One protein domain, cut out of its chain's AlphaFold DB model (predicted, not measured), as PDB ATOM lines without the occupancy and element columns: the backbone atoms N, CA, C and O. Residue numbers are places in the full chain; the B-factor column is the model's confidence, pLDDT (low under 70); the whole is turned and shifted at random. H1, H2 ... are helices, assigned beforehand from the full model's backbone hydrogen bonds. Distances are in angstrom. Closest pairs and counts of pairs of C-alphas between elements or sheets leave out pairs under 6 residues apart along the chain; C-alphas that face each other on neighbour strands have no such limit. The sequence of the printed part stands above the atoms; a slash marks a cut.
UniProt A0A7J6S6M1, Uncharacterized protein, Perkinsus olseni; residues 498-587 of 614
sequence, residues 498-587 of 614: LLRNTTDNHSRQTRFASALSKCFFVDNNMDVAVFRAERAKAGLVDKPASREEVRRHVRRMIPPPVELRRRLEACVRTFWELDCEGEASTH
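AT A GLANCE: This is residues 498 to 587 of the 614 residues of an uncharacterized protein of Perkinsus olseni (UniProt A0A7J6S6M1). The model has two separate lobes joined by a narrow neck: in one, the long helix H4 runs side by side with the shorter H1, the two pointing opposite ways; in the other, H2 and the short H3 meet nearly at a right angle, with the loop of residues 538 to 546 joining them. The neck is made of two links, residues 521 to 524 and residues 554 to 560, tied by a short antiparallel pairing of residues 522 to 523 with residues 556 to 557, and the last part of the printed residues, 580 to 587, sticks out beyond the first lobe. The printed part has 90 residues with four named helices, in the order H1, H2, H3, H4, and no named strand; its class is all helix. It is loose, with a radius of gyration of the C-alphas of 17.5 A, and elongated, spanning 56 by 29 by 20 A.

IN THESE COORDINATES: Begin at C-alpha 498, at (-81.041, -23.142, 19.447); residues 498 to 508 hold no named helix. Find C-alpha 509 at (-74.753, -27.558, 12.036), where H1 begins; it takes in residues 509 to 520 and measures 16.6 A from first to last C-alpha. After four residues you reach C-alpha 525 at (-77.052, -44.634, 34.934), where H2 begins; it covers residues 525 to 537 and is 18.4 A long. Nine residues further on, H3 takes in residues 547 to 553, a run of 10.2 A. Then look for C-alpha 561 at (-80.868, -28.752, 36.081), the first of H4, the longest helix with 26 residues; from there it runs 37.3 A through residues 561 to 586, ending at C-alpha 586 at (-59.994, -18.545, 6.889).

HOW THE PARTS SIT: Start with H1 and look across to H4: the two touch, with 10 pairs of C-alphas within 8 A. Their closest C-alphas are those of Cys 519 and Arg 567, 5.3 A apart. Their lines stand at a shallow tilt of 18 degrees, they run opposite ways, and their centres are 11.2 A apart. H4 touches H1 with residues 564 to 575 alone. Go on along the printed part to H2, which is apart from both H1 and H4. H2 touches H3, with 4 pairs of C-alphas within 8 A, and the closest are those of Phe 531 and His 553, 6.3 A apart. Their lines are about perpendicular, at 81 degrees, and H2 touches H3 with residues 527 to 531 alone. H3 in turn is apart from H1 and from H4. Read the backbone of H1, H2, H3 and H4 and you will find every O i to N i+4 pair inside these helices within hydrogen-bond range.

THE WHOLE: Look to Lys 537, at the end of H2, and His 587, the last printed residue, for the two C-alphas farthest apart, 56.8 A. The first and last printed C-alphas, those of Leu 498 and His 587, are 27.2 A apart. Residues 580 to 587, of which 580 to 586 belong to H4, stand free; the body without them has 82 residues and spans 47 by 28 by 19 A. The printed part has no cut. The link from H1 to H2 is tight, those from H2 to H3 and from H3 to H4 are short, and no link is long. In the B-factor column you will find a mean pLDDT of 86.5 for the printed part, with residues 582 to 587 under 70.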
ATOM      1  N   LEU A 498     -82.488 -23.346  19.484       83.75
ATOM      2  CA  LEU A 498     -81.041 -23.142  19.447       83.75
ATOM      3  C   LEU A 498     -80.507 -23.330  18.022       83.75
ATOM      4  O   LEU A 498     -79.737 -22.508  17.539       83.75
ATOM      5  N   LEU A 499     -80.994 -24.346  17.305       86.06
ATOM      6  CA  LEU A 499     -80.627 -24.576  15.909       86.06
ATOM      7  C   LEU A 499     -81.155 -23.501  14.954       86.06
ATOM      8  O   LEU A 499     -80.476 -23.189  13.985       86.06
ATOM      9  N   ARG A 500     -82.310 -22.877  15.201       84.31
ATOM     10  CA  ARG A 500     -82.783 -21.748  14.372       84.31
ATOM     11  C   ARG A 500     -81.870 -20.533  14.447       84.31
ATOM     12  O   ARG A 500     -81.846 -19.745  13.501       84.31
ATOM     13  N   ASN A 501     -81.112 -20.396  15.528       81.00
ATOM     14  CA  ASN A 501     -80.099 -19.357  15.644       81.00
ATOM     15  C   ASN A 501     -78.774 -19.738  14.973       81.00
ATOM     16  O   ASN A 501     -77.827 -18.962  15.016       81.00
ATOM     17  N   THR A 502     -78.711 -20.905  14.330       82.06
ATOM     18  CA  THR A 502     -77.572 -21.299  13.504       82.06
ATOM     19  C   THR A 502     -77.823 -20.995  12.030       82.06
ATOM     20  O   THR A 502     -78.968 -20.846  11.591       82.06
ATOM     21  N   THR A 503     -76.754 -20.905  11.248       77.62
ATOM     22  CA  THR A 503     -76.830 -20.744   9.792       77.62
ATOM     23  C   THR A 503     -77.274 -22.058   9.126       77.62
ATOM     24  O   THR A 503     -76.594 -23.077   9.240       77.62
ATOM     25  N   ASP A 504     -78.398 -22.031   8.391       72.75
ATOM     26  CA  ASP A 504     -79.139 -23.211   7.881       72.75
ATOM     27  C   ASP A 504     -78.381 -24.115   6.881       72.75
ATOM     28  O   ASP A 504     -78.903 -25.141   6.458       72.75
ATOM     29  N   ASN A 505     -77.152 -23.763   6.501       76.94
ATOM     30  CA  ASN A 505     -76.287 -24.566   5.626       76.94
ATOM     31  C   ASN A 505     -74.855 -24.699   6.166       76.94
ATOM     32  O   ASN A 505     -73.942 -25.061   5.424       76.94
ATOM     33  N   HIS A 506     -74.629 -24.378   7.442       80.25
ATOM     34  CA  HIS A 506     -73.292 -24.468   8.007       80.25
ATOM     35  C   HIS A 506     -72.846 -25.933   8.096       80.25
ATOM     36  O   HIS A 506     -73.562 -26.788   8.623       80.25
ATOM     37  N   SER A 507     -71.628 -26.233   7.637       82.56
ATOM     38  CA  SER A 507     -71.086 -27.603   7.575       82.56
ATOM     39  C   SER A 507     -71.068 -28.307   8.941       82.56
ATOM     40  O   SER A 507     -71.188 -29.532   9.031       82.56
ATOM     41  N   ARG A 508     -70.963 -27.528  10.025       85.12
ATOM     42  CA  ARG A 508     -70.958 -28.022  11.411       85.12
ATOM     43  C   ARG A 508     -72.340 -28.091  12.065       85.12
ATOM     44  O   ARG A 508     -72.429 -28.656  13.153       85.12
ATOM     45  N   GLN A 509     -73.412 -27.602  11.433       86.56
ATOM     46  CA  GLN A 509     -74.753 -27.558  12.036       86.56
ATOM     47  C   GLN A 509     -75.220 -28.946  12.501       86.56
ATOM     48  O   GLN A 509     -75.679 -29.106  13.627       86.56
ATOM     49  N   THR A 510     -75.013 -29.984  11.684       88.44
ATOM     50  CA  THR A 510     -75.353 -31.373  12.043       88.44
ATOM     51  C   THR A 510     -74.567 -31.872  13.259       88.44
ATOM     52  O   THR A 510     -75.114 -32.577  14.112       88.44
ATOM     53  N   ARG A 511     -73.282 -31.505  13.369       91.94
ATOM     54  CA  ARG A 511     -72.445 -31.868  14.525       91.94
ATOM     55  C   ARG A 511     -72.912 -31.137  15.781       91.94
ATOM     56  O   ARG A 511     -73.023 -31.776  16.823       91.94
ATOM     57  N   PHE A 512     -73.252 -29.857  15.662       91.62
ATOM     58  CA  PHE A 512     -73.793 -29.059  16.758       91.62
ATOM     59  C   PHE A 512     -75.148 -29.590  17.233       91.62
ATOM     60  O   PHE A 512     -75.326 -29.835  18.420       91.62
ATOM     61  N   ALA A 513     -76.064 -29.905  16.313       90.56
ATOM     62  CA  ALA A 513     -77.343 -30.545  16.627       90.56
ATOM     63  C   ALA A 513     -77.157 -31.880  17.365       90.56
ATOM     64  O   ALA A 513     -77.849 -32.164  18.346       90.56
ATOM     65  N   SER A 514     -76.195 -32.696  16.922       92.62
ATOM     66  CA  SER A 514     -75.859 -33.950  17.597       92.62
ATOM     67  C   SER A 514     -75.288 -33.718  18.997       92.62
ATOM     68  O   SER A 514     -75.662 -34.437  19.924       92.62
ATOM     69  N   ALA A 515     -74.416 -32.720  19.169       94.31
ATOM     70  CA  ALA A 515     -73.837 -32.361  20.459       94.31
ATOM     71  C   ALA A 515     -74.909 -31.838  21.431       94.31
ATOM     72  O   ALA A 515     -75.046 -32.391  22.520       94.31
ATOM     73  N   LEU A 516     -75.765 -30.908  20.993       93.25
ATOM     74  CA  LEU A 516     -76.916 -30.422  21.760       93.25
ATOM     75  C   LEU A 516     -77.837 -31.567  22.195       93.25
ATOM     76  O   LEU A 516     -78.203 -31.667  23.364       93.25
ATOM     77  N   SER A 517     -78.170 -32.488  21.284       92.94
ATOM     78  CA  SER A 517     -78.991 -33.660  21.615       92.94
ATOM     79  C   SER A 517     -78.353 -34.540  22.703       92.94
ATOM     80  O   SER A 517     -79.062 -35.098  23.538       92.94
ATOM     81  N   LYS A 518     -77.020 -34.658  22.744       93.81
ATOM     82  CA  LYS A 518     -76.305 -35.394  23.804       93.81
ATOM     83  C   LYS A 518     -76.263 -34.642  25.138       93.81
ATOM     84  O   LYS A 518     -76.102 -35.283  26.175       93.81
ATOM     85  N   CYS A 519     -76.418 -33.318  25.129       94.50
ATOM     86  CA  CYS A 519     -76.577 -32.541  26.357       94.50
ATOM     87  C   CYS A 519     -77.940 -32.811  27.002       94.50
ATOM     88  O   CYS A 519     -77.996 -33.059  28.202       94.50
ATOM     89  N   PHE A 520     -79.009 -32.831  26.196       91.56
ATOM     90  CA  PHE A 520     -80.375 -33.072  26.673       91.56
ATOM     91  C   PHE A 520     -80.660 -34.521  27.038       91.56
ATOM     92  O   PHE A 520     -81.398 -34.760  27.979       91.56
ATOM     93  N   PHE A 521     -80.133 -35.486  26.291       93.69
ATOM     94  CA  PHE A 521     -80.543 -36.879  26.435       93.69
ATOM     95  C   PHE A 521     -79.349 -37.744  26.830       93.69
ATOM     96  O   PHE A 521     -78.546 -38.152  25.980       93.69
ATOM     97  N   VAL A 522     -79.258 -38.037  28.123       93.69
ATOM     98  CA  VAL A 522     -78.220 -38.883  28.717       93.69
ATOM     99  C   VAL A 522     -78.774 -40.262  29.020       93.69
ATOM    100  O   VAL A 522     -79.965 -40.416  29.274       93.69
ATOM    101  N   ASP A 523     -77.918 -41.268  28.982       93.62
ATOM    102  CA  ASP A 523     -78.302 -42.620  29.364       93.62
ATOM    103  C   ASP A 523     -78.579 -42.674  30.873       93.62
ATOM    104  O   ASP A 523     -77.849 -42.082  31.673       93.62
ATOM    105  N   ASN A 524     -79.650 -43.356  31.276       91.25
ATOM    106  CA  ASN A 524     -79.967 -43.541  32.684       91.25
ATOM    107  C   ASN A 524     -78.910 -44.447  33.336       91.25
ATOM    108  O   ASN A 524     -78.788 -45.620  32.986       91.25
ATOM    109  N   ASN A 525     -78.165 -43.916  34.306       92.00
ATOM    110  CA  ASN A 525     -77.052 -44.634  34.934       92.00
ATOM    111  C   ASN A 525     -77.473 -45.945  35.620       92.00
ATOM    112  O   ASN A 525     -76.688 -46.894  35.629       92.00
ATOM    113  N   MET A 526     -78.693 -46.023  36.169       91.38
ATOM    114  CA  MET A 526     -79.201 -47.262  36.766       91.38
ATOM    115  C   MET A 526     -79.449 -48.317  35.691       91.38
ATOM    116  O   MET A 526     -78.990 -49.448  35.830       91.38
ATOM    117  N   ASP A 527     -80.100 -47.938  34.591       90.62
ATOM    118  CA  ASP A 527     -80.340 -48.855  33.476       90.62
ATOM    119  C   ASP A 527     -79.020 -49.297  32.827       90.62
ATOM    120  O   ASP A 527     -78.865 -50.464  32.483       90.62
ATOM    121  N   VAL A 528     -78.031 -48.398  32.709       92.88
ATOM    122  CA  VAL A 528     -76.679 -48.740  32.234       92.88
ATOM    123  C   VAL A 528     -76.025 -49.779  33.144       92.88
ATOM    124  O   VAL A 528     -75.425 -50.730  32.643       92.88
ATOM    125  N   ALA A 529     -76.126 -49.617  34.467       93.38
ATOM    126  CA  ALA A 529     -75.557 -50.561  35.425       93.38
ATOM    127  C   ALA A 529     -76.226 -51.940  35.324       93.38
ATOM    128  O   ALA A 529     -75.529 -52.951  35.228       93.38
ATOM    129  N   VAL A 530     -77.562 -51.977  35.257       93.31
ATOM    130  CA  VAL A 530     -78.335 -53.215  35.071       93.31
ATOM    131  C   VAL A 530     -77.984 -53.876  33.739       93.31
ATOM    132  O   VAL A 530     -77.651 -55.057  33.704       93.31
ATOM    133  N   PHE A 531     -77.970 -53.115  32.644       93.88
ATOM    134  CA  PHE A 531     -77.627 -53.620  31.317       93.88
ATOM    135  C   PHE A 531     -76.215 -54.216  31.274       93.88
ATOM    136  O   PHE A 531     -76.016 -55.297  30.721       93.88
ATOM    137  N   ARG A 532     -75.230 -53.554  31.894       95.00
ATOM    138  CA  ARG A 532     -73.859 -54.077  32.000       95.00
ATOM    139  C   ARG A 532     -73.796 -55.360  32.827       95.00
ATOM    140  O   ARG A 532     -73.120 -56.296  32.408       95.00
ATOM    141  N   ALA A 533     -74.513 -55.428  33.949       94.12
ATOM    142  CA  ALA A 533     -74.566 -56.624  34.786       94.12
ATOM    143  C   ALA A 533     -75.190 -57.818  34.042       94.12
ATOM    144  O   ALA A 533     -74.647 -58.919  34.083       94.12
ATOM    145  N   GLU A 534     -76.281 -57.601  33.304       94.25
ATOM    146  CA  GLU A 534     -76.924 -58.651  32.503       94.25
ATOM    147  C   GLU A 534     -76.033 -59.123  31.345       94.25
ATOM    148  O   GLU A 534     -75.907 -60.324  31.106       94.25
ATOM    149  N   ARG A 535     -75.322 -58.208  30.673       95.81
ATOM    150  CA  ARG A 535     -74.320 -58.596  29.667       95.81
ATOM    151  C   ARG A 535     -73.177 -59.405  30.263       95.81
ATOM    152  O   ARG A 535     -72.718 -60.347  29.623       95.81
ATOM    153  N   ALA A 536     -72.726 -59.054  31.467       94.94
ATOM    154  CA  ALA A 536     -71.674 -59.792  32.151       94.94
ATOM    155  C   ALA A 536     -72.112 -61.222  32.486       94.94
ATOM    156  O   ALA A 536     -71.385 -62.163  32.180       94.94
ATOM    157  N   LYS A 537     -73.338 -61.399  32.996       94.62
ATOM    158  CA  LYS A 537     -73.933 -62.729  33.223       94.62
ATOM    159  C   LYS A 537     -74.033 -63.557  31.940       94.62
ATOM    160  O   LYS A 537     -73.876 -64.771  31.987       94.62
ATOM    161  N   ALA A 538     -74.267 -62.909  30.800       93.56
ATOM    162  CA  ALA A 538     -74.330 -63.555  29.493       93.56
ATOM    163  C   ALA A 538     -72.953 -63.810  28.839       93.56
ATOM    164  O   ALA A 538     -72.909 -64.284  27.705       93.56
ATOM    165  N   GLY A 539     -71.834 -63.468  29.494       95.56
ATOM    166  CA  GLY A 539     -70.490 -63.610  28.917       95.56
ATOM    167  C   GLY A 539     -70.206 -62.651  27.752       95.56
ATOM    168  O   GLY A 539     -69.362 -62.929  26.909       95.56
ATOM    169  N   LEU A 540     -70.920 -61.521  27.674       93.88
ATOM    170  CA  LEU A 540     -70.826 -60.535  26.587       93.88
ATOM    171  C   LEU A 540     -70.045 -59.269  26.985       93.88
ATOM    172  O   LEU A 540     -70.319 -58.189  26.451       93.88
ATOM    173  N   VAL A 541     -69.111 -59.379  27.936       92.31
ATOM    174  CA  VAL A 541     -68.320 -58.241  28.451       92.31
ATOM    175  C   VAL A 541     -67.373 -57.695  27.383       92.31
ATOM    176  O   VAL A 541     -67.344 -56.487  27.157       92.31
ATOM    177  N   ASP A 542     -66.676 -58.580  26.665       90.94
ATOM    178  CA  ASP A 542     -65.656 -58.194  25.677       90.94
ATOM    179  C   ASP A 542     -66.254 -57.713  24.350       90.94
ATOM    180  O   ASP A 542     -65.587 -57.087  23.526       90.94
ATOM    181  N   LYS A 543     -67.545 -57.988  24.126       91.81
ATOM    182  CA  LYS A 543     -68.245 -57.566  22.917       91.81
ATOM    183  C   LYS A 543     -68.873 -56.187  23.142       91.81
ATOM    184  O   LYS A 543     -69.802 -56.089  23.954       91.81
ATOM    185  N   PRO A 544     -68.475 -55.144  22.388       91.94
ATOM    186  CA  PRO A 544     -69.087 -53.830  22.520       91.94
ATOM    187  C   PRO A 544     -70.585 -53.918  22.219       91.94
ATOM    188  O   PRO A 544     -71.004 -54.536  21.237       91.94
ATOM    189  N   ALA A 545     -71.399 -53.311  23.083       92.38
ATOM    190  CA  ALA A 545     -72.834 -53.238  22.866       92.38
ATOM    191  C   ALA A 545     -73.127 -52.389  21.624       92.38
ATOM    192  O   ALA A 545     -72.602 -51.282  21.458       92.38
ATOM    193  N   SER A 546     -73.991 -52.897  20.751       93.69
ATOM    194  CA  SER A 546     -74.494 -52.104  19.636       93.69
ATOM    195  C   SER A 546     -75.342 -50.939  20.159       93.69
ATOM    196  O   SER A 546     -76.002 -51.038  21.195       93.69
ATOM    197  N   ARG A 547     -75.382 -49.821  19.421       88.88
ATOM    198  CA  ARG A 547     -76.243 -48.675  19.780       88.88
ATOM    199  C   ARG A 547     -77.713 -49.066  19.921       88.88
ATOM    200  O   ARG A 547     -78.436 -48.458  20.701       88.88
ATOM    201  N   GLU A 548     -78.141 -50.046  19.139       86.75
ATOM    202  CA  GLU A 548     -79.507 -50.549  19.136       86.75
ATOM    203  C   GLU A 548     -79.813 -51.375  20.393       86.75
ATOM    204  O   GLU A 548     -80.847 -51.159  21.016       86.75
ATOM    205  N   GLU A 549     -78.896 -52.244  20.835       87.31
ATOM    206  CA  GLU A 549     -79.028 -52.919  22.135       87.31
ATOM    207  C   GLU A 549     -79.100 -51.910  23.281       87.31
ATOM    208  O   GLU A 549     -79.991 -52.010  24.120       87.31
ATOM    209  N   VAL A 550     -78.205 -50.913  23.298       88.44
ATOM    210  CA  VAL A 550     -78.216 -49.880  24.345       88.44
ATOM    211  C   VAL A 550     -79.570 -49.173  24.369       88.44
ATOM    212  O   VAL A 550     -80.189 -49.103  25.420       88.44
ATOM    213  N   ARG A 551     -80.101 -48.736  23.222       83.56
ATOM    214  CA  ARG A 551     -81.412 -48.062  23.154       83.56
ATOM    215  C   ARG A 551     -82.583 -48.913  23.643       83.56
ATOM    216  O   ARG A 551     -83.552 -48.350  24.139       83.56
ATOM    217  N   ARG A 552     -82.517 -50.237  23.485       83.19
ATOM    218  CA  ARG A 552     -83.576 -51.152  23.940       83.19
ATOM    219  C   ARG A 552     -83.577 -51.352  25.450       83.19
ATOM    220  O   ARG A 552     -84.637 -51.586  26.019       83.19
ATOM    221  N   HIS A 553     -82.408 -51.291  26.080       85.31
ATOM    222  CA  HIS A 553     -82.244 -51.642  27.493       85.31
ATOM    223  C   HIS A 553     -81.931 -50.456  28.400       85.31
ATOM    224  O   HIS A 553     -82.059 -50.571  29.614       85.31
ATOM    225  N   VAL A 554     -81.528 -49.326  27.828       88.00
ATOM    226  CA  VAL A 554     -81.102 -48.136  28.554       88.00
ATOM    227  C   VAL A 554     -81.981 -46.967  28.146       88.00
ATOM    228  O   VAL A 554     -81.923 -46.487  27.009       88.00
ATOM    229  N   ARG A 555     -82.810 -46.490  29.080       86.06
ATOM    230  CA  ARG A 555     -83.641 -45.311  28.839       86.06
ATOM    231  C   ARG A 555     -82.759 -44.075  28.738       86.06
ATOM    232  O   ARG A 555     -81.780 -43.928  29.469       86.06
ATOM    233  N   ARG A 556     -83.158 -43.144  27.870       88.75
ATOM    234  CA  ARG A 556     -82.591 -41.794  27.849       88.75
ATOM    235  C   ARG A 556     -83.405 -40.898  28.770       88.75
ATOM    236  O   ARG A 556     -84.631 -40.921  28.733       88.75
ATOM    237  N   MET A 557     -82.717 -40.101  29.568       87.19
ATOM    238  CA  MET A 557     -83.302 -39.141  30.491       87.19
ATOM    239  C   MET A 557     -82.712 -37.752  30.267       87.19
ATOM    240  O   MET A 557     -81.630 -37.607  29.694       87.19
ATOM    241  N   ILE A 558     -83.430 -36.735  30.735       87.00
ATOM    242  CA  ILE A 558     -82.900 -35.377  30.829       87.00
ATOM    243  C   ILE A 558     -82.118 -35.275  32.144       87.00
ATOM    244  O   ILE A 558     -82.661 -35.658  33.184       87.00
ATOM    245  N   PRO A 559     -80.842 -34.840  32.123       89.12
ATOM    246  CA  PRO A 559     -80.054 -34.728  33.342       89.12
ATOM    247  C   PRO A 559     -80.620 -33.640  34.270       89.12
ATOM    248  O   PRO A 559     -81.378 -32.777  33.818       89.12
ATOM    249  N   PRO A 560     -80.237 -33.644  35.560       87.38
ATOM    250  CA  PRO A 560     -80.651 -32.605  36.487       87.38
ATOM    251  C   PRO A 560     -80.291 -31.194  35.988       87.38
ATOM    252  O   PRO A 560     -79.272 -31.033  35.313       87.38
ATOM    253  N   PRO A 561     -81.064 -30.171  36.392       81.12
ATOM    254  CA  PRO A 561     -80.868 -28.752  36.081       81.12
ATOM    255  C   PRO A 561     -79.421 -28.274  35.900       81.12
ATOM    256  O   PRO A 561     -79.020 -27.812  34.831       81.12
ATOM    257  N   VAL A 562     -78.626 -28.423  36.960       87.56
ATOM    258  CA  VAL A 562     -77.251 -27.924  37.057       87.56
ATOM    259  C   VAL A 562     -76.335 -28.637  36.062       87.56
ATOM    260  O   VAL A 562     -75.501 -28.013  35.410       87.56
ATOM    261  N   GLU A 563     -76.523 -29.945  35.895       91.69
ATOM    262  CA  GLU A 563     -75.733 -30.742  34.960       91.69
ATOM    263  C   GLU A 563     -76.130 -30.464  33.505       91.69
ATOM    264  O   GLU A 563     -75.258 -30.357  32.642       91.69
ATOM    265  N   LEU A 564     -77.428 -30.299  33.219       89.06
ATOM    266  CA  LEU A 564     -77.906 -29.917  31.890       89.06
ATOM    267  C   LEU A 564     -77.317 -28.569  31.467       89.06
ATOM    268  O   LEU A 564     -76.795 -28.453  30.358       89.06
ATOM    269  N   ARG A 565     -77.345 -27.581  32.368       86.31
ATOM    270  CA  ARG A 565     -76.732 -26.264  32.165       86.31
ATOM    271  C   ARG A 565     -75.265 -26.380  31.796       86.31
ATOM    272  O   ARG A 565     -74.870 -25.932  30.725       86.31
ATOM    273  N   ARG A 566     -74.484 -27.046  32.648       92.56
ATOM    274  CA  ARG A 566     -73.044 -27.234  32.452       92.56
ATOM    275  C   ARG A 566     -72.737 -27.879  31.098       92.56
ATOM    276  O   ARG A 566     -71.817 -27.459  30.400       92.56
ATOM    277  N   ARG A 567     -73.526 -28.882  30.696       94.38
ATOM    278  CA  ARG A 567     -73.397 -29.547  29.388       94.38
ATOM    279  C   ARG A 567     -73.731 -28.627  28.221       94.38
ATOM    280  O   ARG A 567     -73.048 -28.683  27.200       94.38
ATOM    281  N   LEU A 568     -74.787 -27.825  28.334       89.94
ATOM    282  CA  LEU A 568     -75.178 -26.875  27.292       89.94
ATOM    283  C   LEU A 568     -74.136 -25.768  27.138       89.94
ATOM    284  O   LEU A 568     -73.699 -25.526  26.018       89.94
ATOM    285  N   GLU A 569     -73.678 -25.171  28.238       88.00
ATOM    286  CA  GLU A 569     -72.628 -24.146  28.233       88.00
ATOM    287  C   GLU A 569     -71.331 -24.672  27.616       88.00
ATOM    288  O   GLU A 569     -70.762 -24.018  26.745       88.00
ATOM    289  N   ALA A 570     -70.894 -25.877  28.000       91.00
ATOM    290  CA  ALA A 570     -69.720 -26.509  27.406       91.00
ATOM    291  C   ALA A 570     -69.908 -26.756  25.901       91.00
ATOM    292  O   ALA A 570     -69.041 -26.408  25.109       91.00
ATOM    293  N   CYS A 571     -71.058 -27.302  25.490       93.25
ATOM    294  CA  CYS A 571     -71.354 -27.549  24.079       93.25
ATOM    295  C   CYS A 571     -71.358 -26.259  23.254       93.25
ATOM    296  O   CYS A 571     -70.775 -26.226  22.174       93.25
ATOM    297  N   VAL A 572     -72.023 -25.207  23.730       87.62
ATOM    298  CA  VAL A 572     -72.083 -23.926  23.018       87.62
ATOM    299  C   VAL A 572     -70.694 -23.297  22.949       87.62
ATOM    300  O   VAL A 572     -70.277 -22.896  21.868       87.62
ATOM    301  N   ARG A 573     -69.944 -23.295  24.058       85.69
ATOM    302  CA  ARG A 573     -68.574 -22.772  24.110       85.69
ATOM    303  C   ARG A 573     -67.641 -23.487  23.136       85.69
ATOM    304  O   ARG A 573     -66.963 -22.819  22.371       85.69
ATOM    305  N   THR A 574     -67.660 -24.820  23.092       89.75
ATOM    306  CA  THR A 574     -66.817 -25.581  22.158       89.75
ATOM    307  C   THR A 574     -67.109 -25.221  20.702       89.75
ATOM    308  O   THR A 574     -66.191 -25.093  19.901       89.75
ATOM    309  N   PHE A 575     -68.380 -25.058  20.323       87.56
ATOM    310  CA  PHE A 575     -68.710 -24.690  18.943       87.56
ATOM    311  C   PHE A 575     -68.427 -23.219  18.638       87.56
ATOM    312  O   PHE A 575     -68.073 -22.911  17.507       87.56
ATOM    313  N   TRP A 576     -68.516 -22.348  19.641       82.62
ATOM    314  CA  TRP A 576     -68.089 -20.957  19.545       82.62
ATOM    315  C   TRP A 576     -66.577 -20.826  19.325       82.62
ATOM    316  O   TRP A 576     -66.149 -20.144  18.404       82.62
ATOM    317  N   GLU A 577     -65.760 -21.520  20.118       80.69
ATOM    318  CA  GLU A 577     -64.299 -21.535  19.960       80.69
ATOM    319  C   GLU A 577     -63.902 -22.041  18.570       80.69
ATOM    320  O   GLU A 577     -63.098 -21.414  17.885       80.69
ATOM    321  N   LEU A 578     -64.549 -23.113  18.098       82.44
ATOM    322  CA  LEU A 578     -64.351 -23.620  16.741       82.44
ATOM    323  C   LEU A 578     -64.739 -22.595  15.664       82.44
ATOM    324  O   LEU A 578     -64.146 -22.608  14.580       82.44
ATOM    325  N   ASP A 579     -65.763 -21.771  15.896       75.75
ATOM    326  CA  ASP A 579     -66.139 -20.684  14.987       75.75
ATOM    327  C   ASP A 579     -65.068 -19.593  14.977       75.75
ATOM    328  O   ASP A 579     -64.610 -19.238  13.898       75.75
ATOM    329  N   CYS A 580     -64.583 -19.157  16.144       72.38
ATOM    330  CA  CYS A 580     -63.482 -18.194  16.241       72.38
ATOM    331  C   CYS A 580     -62.196 -18.709  15.569       72.38
ATOM    332  O   CYS A 580     -61.530 -17.965  14.855       72.38
ATOM    333  N   GLU A 581     -61.854 -19.989  15.743       74.88
ATOM    334  CA  GLU A 581     -60.737 -20.631  15.035       74.88
ATOM    335  C   GLU A 581     -60.985 -20.698  13.525       74.88
ATOM    336  O   GLU A 581     -60.069 -20.507  12.726       74.88
ATOM    337  N   GLY A 582     -62.227 -20.965  13.117       68.06
ATOM    338  CA  GLY A 582     -62.647 -20.967  11.717       68.06
ATOM    339  C   GLY A 582     -62.486 -19.591  11.074       68.06
ATOM    340  O   GLY A 582     -61.896 -19.484  10.004       68.06
ATOM    341  N   GLU A 583     -62.941 -18.538  11.743       63.19
ATOM    342  CA  GLU A 583     -62.770 -17.147  11.315       63.19
ATOM    343  C   GLU A 583     -61.289 -16.744  11.265       63.19
ATOM    344  O   GLU A 583     -60.839 -16.169  10.274       63.19
ATOM    345  N   ALA A 584     -60.501 -17.106  12.283       59.09
ATOM    346  CA  ALA A 584     -59.070 -16.810  12.330       59.09
ATOM    347  C   ALA A 584     -58.271 -17.552  11.240       59.09
ATOM    348  O   ALA A 584     -57.336 -16.997  10.665       59.09
ATOM    349  N   SER A 585     -58.642 -18.800  10.932       56.41
ATOM    350  CA  SER A 585     -57.948 -19.647   9.948       56.41
ATOM    351  C   SER A 585     -58.328 -19.357   8.499       56.41
ATOM    352  O   SER A 585     -57.555 -19.664   7.591       56.41
ATOM    353  N   THR A 586     -59.494 -18.761   8.253       53.66
ATOM    354  CA  THR A 586     -59.994 -18.545   6.889       53.66
ATOM    355  C   THR A 586     -59.529 -17.229   6.281       53.66
ATOM    356  O   THR A 586     -59.651 -17.058   5.071       53.66
ATOM    357  N   HIS A 587     -58.908 -16.332   7.059       48.69
ATOM    358  CA  HIS A 587     -58.500 -15.025   6.547       48.69
ATOM    359  C   HIS A 587     -57.255 -14.404   7.226       48.69
ATOM    360  O   HIS A 587     -57.396 -13.522   8.073       48.69
TER     361      HIS A 587